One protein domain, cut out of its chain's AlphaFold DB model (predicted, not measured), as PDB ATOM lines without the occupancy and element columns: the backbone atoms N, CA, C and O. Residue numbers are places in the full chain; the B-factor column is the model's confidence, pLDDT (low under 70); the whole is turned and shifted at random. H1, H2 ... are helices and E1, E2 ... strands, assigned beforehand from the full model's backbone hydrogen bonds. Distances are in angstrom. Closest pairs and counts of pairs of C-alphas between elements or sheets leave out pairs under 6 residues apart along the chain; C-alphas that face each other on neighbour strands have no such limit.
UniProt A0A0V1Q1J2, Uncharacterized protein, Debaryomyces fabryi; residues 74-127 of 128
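This is residues 74 to 127 of the 128 residues of an uncharacterized protein of Debaryomyces fabryi (UniProt A0A0V1Q1J2). Look for a flat piece with H1 at one end and H2 at the other, and between them a narrow middle where three short extended stretches run side by side: residues 78 to 79, the strand E1 and residues 97 to 98. E1 is between the other two stretches and parallel to both. The 54 printed residues hold two named helices and one named strand, in the order H1, H2, E1. The class is mostly helix, though only 25 of the 54 residues are in named elements. The whole is compact, with a radius of gyration of the C-alphas of 11.1 A, and spans 31 by 24 by 12 A.

Start at residues 78 to 79, which pair in parallel with residues 125 to 126 of E1, residues 124 to 126. Next comes H1, residues 83 to 92; its closest C-alphas to E1 are those of Ile 86 and Ile 125, 7.6 A apart. Further on, residues 97 to 98 pair in parallel with residues 124 to 125 of E1. E1 pairs with no named strand. Then comes H2, residues 106 to 117; its closest C-alphas to E1 are those of Leu 115 and Ala 124, 7.2 A apart. H1 and H2 are apart. In H1 every O i to N i+4 pair is within hydrogen-bond range; in H2, 7 of 8 are.

Find C-alpha 83 at (-45.274, 38.193, -6.517); from there H1 runs 14.5 A to C-alpha 92. H2 runs 17.5 A from C-alpha 106 at (-31.827, 20.000, 2.550) to C-alpha 117. E1 ends at C-alpha 126, (-39.251, 32.683, 0.864).

The C-alphas farthest apart are those of Asn 92 and Asp 106, at 31.4 A. The printed part has no cut. The link from H1 to H2 is long, with 13 residues. Confidence is low, with pLDDT under 70, at residues 74 to 77, 95 and 118 to 127.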
ATOM      1  N   LEU A  74     -38.648  44.817  10.743       52.69
ATOM      2  CA  LEU A  74     -37.283  44.366  10.425       52.69
ATOM      3  C   LEU A  74     -36.828  43.318  11.443       52.69
ATOM      4  O   LEU A  74     -36.644  43.573  12.632       52.69
ATOM      5  N   GLY A  75     -36.643  42.106  10.931       52.75
ATOM      6  CA  GLY A  75     -36.139  40.961  11.679       52.75
ATOM      7  C   GLY A  75     -37.059  39.753  11.713       52.75
ATOM      8  O   GLY A  75     -36.734  38.749  12.353       52.75
ATOM      9  N   ASN A  76     -38.171  39.786  10.984       56.66
ATOM     10  CA  ASN A  76     -38.957  38.588  10.743       56.66
ATOM     11  C   ASN A  76     -38.688  38.028   9.344       56.66
ATOM     12  O   ASN A  76     -38.744  38.724   8.337       56.66
ATOM     13  N   VAL A  77     -38.379  36.730   9.306       62.59
ATOM     14  CA  VAL A  77     -38.409  35.938   8.076       62.59
ATOM     15  C   VAL A  77     -39.884  35.714   7.766       62.59
ATOM     16  O   VAL A  77     -40.577  35.083   8.568       62.59
ATOM     17  N   ILE A  78     -40.364  36.264   6.653       70.50
ATOM     18  CA  ILE A  78     -41.761  36.170   6.227       70.50
ATOM     19  C   ILE A  78     -41.841  35.329   4.954       70.50
ATOM     20  O   ILE A  78     -41.071  35.505   4.013       70.50
ATOM     21  N   GLU A  79     -42.760  34.369   4.928       72.50
ATOM     22  CA  GLU A  79     -43.015  33.563   3.735       72.50
ATOM     23  C   GLU A  79     -44.097  34.247   2.899       72.50
ATOM     24  O   GLU A  79     -45.199  34.501   3.391       72.50
ATOM     25  N   ILE A  80     -43.775  34.574   1.647       75.38
ATOM     26  CA  ILE A  80     -44.667  35.308   0.748       75.38
ATOM     27  C   ILE A  80     -44.774  34.526  -0.552       75.38
ATOM     28  O   ILE A  80     -43.778  34.266  -1.218       75.38
ATOM     29  N   ASN A  81     -46.003  34.178  -0.921       72.62
ATOM     30  CA  ASN A  81     -46.304  33.453  -2.158       72.62
ATOM     31  C   ASN A  81     -46.871  34.368  -3.259       72.62
ATOM     32  O   ASN A  81     -47.146  33.898  -4.358       72.62
ATOM     33  N   ASP A  82     -47.083  35.654  -2.959       78.81
ATOM     34  CA  ASP A  82     -47.609  36.644  -3.901       78.81
ATOM     35  C   ASP A  82     -46.480  37.521  -4.455       78.81
ATOM     36  O   ASP A  82     -45.841  38.286  -3.729       78.81
ATOM     37  N   GLU A  83     -46.267  37.424  -5.764       78.88
ATOM     38  CA  GLU A  83     -45.274  38.193  -6.517       78.88
ATOM     39  C   GLU A  83     -45.471  39.709  -6.381       78.88
ATOM     40  O   GLU A  83     -44.496  40.462  -6.322       78.88
ATOM     41  N   LYS A  84     -46.720  40.178  -6.265       82.00
ATOM     42  CA  LYS A  84     -47.005  41.612  -6.119       82.00
ATOM     43  C   LYS A  84     -46.533  42.148  -4.776       82.00
ATOM     44  O   LYS A  84     -45.940  43.222  -4.730       82.00
ATOM     45  N   LEU A  85     -46.759  41.384  -3.708       76.69
ATOM     46  CA  LEU A  85     -46.317  41.753  -2.362       76.69
ATOM     47  C   LEU A  85     -44.789  41.776  -2.268       76.69
ATOM     48  O   LEU A  85     -44.228  42.661  -1.633       76.69
ATOM     49  N   ILE A  86     -44.104  40.858  -2.954       79.69
ATOM     50  CA  ILE A  86     -42.635  40.853  -3.017       79.69
ATOM     51  C   ILE A  86     -42.112  42.135  -3.662       79.69
ATOM     52  O   ILE A  86     -41.203  42.766  -3.126       79.69
ATOM     53  N   MET A  87     -42.696  42.539  -4.793       80.62
ATOM     54  CA  MET A  87     -42.304  43.769  -5.486       80.62
ATOM     55  C   MET A  87     -42.527  45.012  -4.627       80.62
ATOM     56  O   MET A  87     -41.668  45.892  -4.593       80.62
ATOM     57  N   GLU A  88     -43.647  45.088  -3.911       81.88
ATOM     58  CA  GLU A  88     -43.939  46.206  -3.014       81.88
ATOM     59  C   GLU A  88     -42.920  46.305  -1.870       81.88
ATOM     60  O   GLU A  88     -42.443  47.398  -1.565       81.88
ATOM     61  N   ILE A  89     -42.526  45.173  -1.285       77.19
ATOM     62  CA  ILE A  89     -41.553  45.138  -0.187       77.19
ATOM     63  C   ILE A  89     -40.163  45.545  -0.673       77.19
ATOM     64  O   ILE A  89     -39.576  46.482  -0.137       77.19
ATOM     65  N   VAL A  90     -39.671  44.915  -1.744       78.50
ATOM     66  CA  VAL A  90     -38.340  45.206  -2.305       78.50
ATOM     67  C   VAL A  90     -38.225  46.666  -2.761       78.50
ATOM     68  O   VAL A  90     -37.139  47.233  -2.717       78.50
ATOM     69  N   THR A  91     -39.333  47.297  -3.166       82.81
ATOM     70  CA  THR A  91     -39.337  48.707  -3.594       82.81
ATOM     71  C   THR A  91     -39.376  49.690  -2.419       82.81
ATOM     72  O   THR A  91     -38.848  50.794  -2.536       82.81
ATOM     73  N   ASN A  92     -39.998  49.321  -1.294       78.25
ATOM     74  CA  ASN A  92     -40.146  50.200  -0.127       78.25
ATOM     75  C   ASN A  92     -38.987  50.096   0.878       78.25
ATOM     76  O   ASN A  92     -38.802  51.007   1.684       78.25
ATOM     77  N   SER A  93     -38.216  49.006   0.857       71.19
ATOM     78  CA  SER A  93     -37.089  48.789   1.771       71.19
ATOM     79  C   SER A  93     -35.739  49.113   1.122       71.19
ATOM     80  O   SER A  93     -35.485  48.718  -0.011       71.19
ATOM     81  N   GLU A  94     -34.841  49.772   1.858       73.38
ATOM     82  CA  GLU A  94     -33.495  50.129   1.378       73.38
ATOM     83  C   GLU A  94     -32.561  48.907   1.249       73.38
ATOM     84  O   GLU A  94     -31.708  48.855   0.362       73.38
ATOM     85  N   LEU A  95     -32.736  47.899   2.112       69.69
ATOM     86  CA  LEU A  95     -31.950  46.663   2.132       69.69
ATOM     87  C   LEU A  95     -32.866  45.449   2.364       69.69
ATOM     88  O   LEU A  95     -33.356  45.237   3.471       69.69
ATOM     89  N   THR A  96     -33.052  44.612   1.339       73.19
ATOM     90  CA  THR A  96     -33.859  43.373   1.399       73.19
ATOM     91  C   THR A  96     -33.021  42.157   1.017       73.19
ATOM     92  O   THR A  96     -32.180  42.231   0.120       73.19
ATOM     93  N   LEU A  97     -33.278  40.999   1.637       74.75
ATOM     94  CA  LEU A  97     -32.655  39.730   1.253       74.75
ATOM     95  C   LEU A  97     -33.736  38.752   0.803       74.75
ATOM     96  O   LEU A  97     -34.487  38.233   1.609       74.75
ATOM     97  N   VAL A  98     -33.806  38.416  -0.478       76.88
ATOM     98  CA  VAL A  98     -34.787  37.422  -0.944       76.88
ATOM     99  C   VAL A  98     -34.125  36.048  -1.014       76.88
ATOM    100  O   VAL A  98     -33.102  35.881  -1.678       76.88
ATOM    101  N   HIS A  99     -34.697  35.052  -0.329       76.69
ATOM    102  CA  HIS A  99     -34.236  33.669  -0.391       76.69
ATOM    103  C   HIS A  99     -35.270  32.771  -1.072       76.69
ATOM    104  O   HIS A  99     -36.149  32.191  -0.447       76.69
ATOM    105  N   PHE A 100     -35.095  32.570  -2.373       81.94
ATOM    106  CA  PHE A 100     -35.831  31.550  -3.116       81.94
ATOM    107  C   PHE A 100     -35.370  30.158  -2.672       81.94
ATOM    108  O   PHE A 100     -34.163  29.886  -2.624       81.94
ATOM    109  N   TYR A 101     -36.313  29.282  -2.324       77.94
ATOM    110  CA  TYR A 101     -35.997  27.987  -1.733       77.94
ATOM    111  C   TYR A 101     -36.980  26.912  -2.179       77.94
ATOM    112  O   TYR A 101     -38.141  27.183  -2.446       77.94
ATOM    113  N   GLN A 102     -36.519  25.664  -2.201       81.50
ATOM    114  CA  GLN A 102     -37.380  24.514  -2.449       81.50
ATOM    115  C   GLN A 102     -37.476  23.671  -1.168       81.50
ATOM    116  O   GLN A 102     -36.434  23.352  -0.582       81.50
ATOM    117  N   PRO A 103     -38.682  23.260  -0.725       77.38
ATOM    118  CA  PRO A 103     -38.861  22.546   0.544       77.38
ATOM    119  C   PRO A 103     -38.162  21.177   0.585       77.38
ATOM    120  O   PRO A 103     -37.712  20.740   1.647       77.38
ATOM    121  N   GLU A 104     -38.001  20.532  -0.572       83.62
ATOM    122  CA  GLU A 104     -37.357  19.218  -0.696       83.62
ATOM    123  C   GLU A 104     -35.821  19.280  -0.625       83.62
ATOM    124  O   GLU A 104     -35.156  18.250  -0.547       83.62
ATOM    125  N   PHE A 105     -35.225  20.479  -0.640       87.75
ATOM    126  CA  PHE A 105     -33.776  20.634  -0.699       87.75
ATOM    127  C   PHE A 105     -33.168  20.880   0.688       87.75
ATOM    128  O   PHE A 105     -33.343  21.934   1.300       87.75
ATOM    129  N   ASP A 106     -32.372  19.932   1.185       85.75
ATOM    130  CA  ASP A 106     -31.827  20.000   2.550       85.75
ATOM    131  C   ASP A 106     -30.896  21.196   2.794       85.75
ATOM    132  O   ASP A 106     -30.841  21.731   3.906       85.75
ATOM    133  N   LYS A 107     -30.202  21.693   1.761       85.25
ATOM    134  CA  LYS A 107     -29.365  22.897   1.907       85.25
ATOM    135  C   LYS A 107     -30.210  24.153   2.152       85.25
ATOM    136  O   LYS A 107     -29.768  25.024   2.902       85.25
ATOM    137  N   CYS A 108     -31.422  24.224   1.596       82.25
ATOM    138  CA  CYS A 108     -32.369  25.312   1.860       82.25
ATOM    139  C   CYS A 108     -32.846  25.292   3.316       82.25
ATOM    140  O   CYS A 108     -32.880  26.333   3.962       82.25
ATOM    141  N   LYS A 109     -33.094  24.110   3.896       81.69
ATOM    142  CA  LYS A 109     -33.459  23.980   5.322       81.69
ATOM    143  C   LYS A 109     -32.369  24.536   6.245       81.69
ATOM    144  O   LYS A 109     -32.659  25.208   7.235       81.69
ATOM    145  N   ILE A 110     -31.100  24.287   5.908       87.12
ATOM    146  CA  ILE A 110     -29.950  24.827   6.647       87.12
ATOM    147  C   ILE A 110     -29.864  26.350   6.484       87.12
ATOM    148  O   ILE A 110     -29.580  27.050   7.460       87.12
ATOM    149  N   MET A 111     -30.112  26.870   5.279       81.81
ATOM    150  CA  MET A 111     -30.114  28.310   5.022       81.81
ATOM    151  C   MET A 111     -31.229  29.015   5.799       81.81
ATOM    152  O   MET A 111     -30.939  29.961   6.528       81.81
ATOM    153  N   ASN A 112     -32.454  28.486   5.771       79.00
ATOM    154  CA  ASN A 112     -33.588  29.020   6.531       79.00
ATOM    155  C   ASN A 112     -33.283  29.077   8.033       79.00
ATOM    156  O   ASN A 112     -33.521  30.097   8.678       79.00
ATOM    157  N   ARG A 113     -32.656  28.029   8.592       81.62
ATOM    158  CA  ARG A 113     -32.216  28.025   9.998       81.62
ATOM    159  C   ARG A 113     -31.179  29.116  10.289       81.62
ATOM    160  O   ARG A 113     -31.215  29.718  11.356       81.62
ATOM    161  N   ARG A 114     -30.247  29.377   9.367       82.56
ATOM    162  CA  ARG A 114     -29.216  30.419   9.531       82.56
ATOM    163  C   ARG A 114     -29.785  31.829   9.401       82.56
ATOM    164  O   ARG A 114     -29.345  32.710  10.138       82.56
ATOM    165  N   LEU A 115     -30.739  32.030   8.495       76.62
ATOM    166  CA  LEU A 115     -31.444  33.299   8.311       76.62
ATOM    167  C   LEU A 115     -32.320  33.620   9.529       76.62
ATOM    168  O   LEU A 115     -32.273  34.737  10.031       76.62
ATOM    169  N   ALA A 116     -32.991  32.618  10.108       71.25
ATOM    170  CA  ALA A 116     -33.808  32.780  11.314       71.25
ATOM    171  C   ALA A 116     -33.027  33.215  12.571       71.25
ATOM    172  O   ALA A 116     -33.627  33.740  13.505       71.25
ATOM    173  N   VAL A 117     -31.708  32.994  12.616       71.50
ATOM    174  CA  VAL A 117     -30.838  33.419  13.731       71.50
ATOM    175  C   VAL A 117     -30.293  34.835  13.512       71.50
ATOM    176  O   VAL A 117     -30.040  35.556  14.473       71.50
ATOM    177  N   ARG A 118     -30.134  35.272  12.256       63.91
ATOM    178  CA  ARG A 118     -29.586  36.591  11.896       63.91
ATOM    179  C   ARG A 118     -30.691  37.589  11.547       63.91
ATOM    180  O   ARG A 118     -30.692  38.199  10.487       63.91
ATOM    181  N   LYS A 119     -31.596  37.788  12.504       58.62
ATOM    182  CA  LYS A 119     -32.770  38.673  12.424       58.62
ATOM    183  C   LYS A 119     -32.475  40.173  12.506       58.62
ATOM    184  O   LYS A 119     -33.399  40.960  12.583       58.62
ATOM    185  N   ARG A 120     -31.217  40.610  12.560       49.50
ATOM    186  CA  ARG A 120     -30.942  42.013  12.911       49.50
ATOM    187  C   ARG A 120     -31.127  43.003  11.760       49.50
ATOM    188  O   ARG A 120     -31.233  44.178  12.057       49.50
ATOM    189  N   ILE A 121     -31.114  42.575  10.490       47.44
ATOM    190  CA  ILE A 121     -31.020  43.527   9.357       47.44
ATOM    191  C   ILE A 121     -31.822  43.104   8.103       47.44
ATOM    192  O   ILE A 121     -31.853  43.839   7.128       47.44
ATOM    193  N   PHE A 122     -32.501  41.950   8.066       52.66
ATOM    194  CA  PHE A 122     -32.967  41.420   6.775       52.66
ATOM    195  C   PHE A 122     -34.383  40.846   6.818       52.66
ATOM    196  O   PHE A 122     -34.640  39.853   7.502       52.66
ATOM    197  N   GLU A 123     -35.283  41.438   6.032       51.44
ATOM    198  CA  GLU A 123     -36.504  40.772   5.579       51.44
ATOM    199  C   GLU A 123     -36.090  39.662   4.615       51.44
ATOM    200  O   GLU A 123     -35.624  39.930   3.508       51.44
ATOM    201  N   ALA A 124     -36.182  38.417   5.090       50.66
ATOM    202  CA  ALA A 124     -35.935  37.227   4.293       50.66
ATOM    203  C   ALA A 124     -37.258  36.713   3.728       50.66
ATOM    204  O   ALA A 124     -38.100  36.249   4.498       50.66
ATOM    205  N   ILE A 125     -37.425  36.806   2.407       55.47
ATOM    206  CA  ILE A 125     -38.645  36.376   1.715       55.47
ATOM    207  C   ILE A 125     -38.416  35.026   1.036       55.47
ATOM    208  O   ILE A 125     -37.491  34.879   0.236       55.47
ATOM    209  N   SER A 126     -39.268  34.058   1.369       50.31
ATOM    210  CA  SER A 126     -39.251  32.683   0.864       50.31
ATOM    211  C   SER A 126     -40.352  32.481  -0.182       50.31
ATOM    212  O   SER A 126     -41.520  32.642   0.162       50.31
ATOM    213  N   ILE A 127     -39.992  32.101  -1.415       48.50
ATOM    214  CA  ILE A 127     -40.931  31.714  -2.493       48.50
ATOM    215  C   ILE A 127     -40.776  30.221  -2.785       48.50
ATOM    216  O   ILE A 127     -39.638  29.741  -2.828       48.50
TER     217      ILE A 127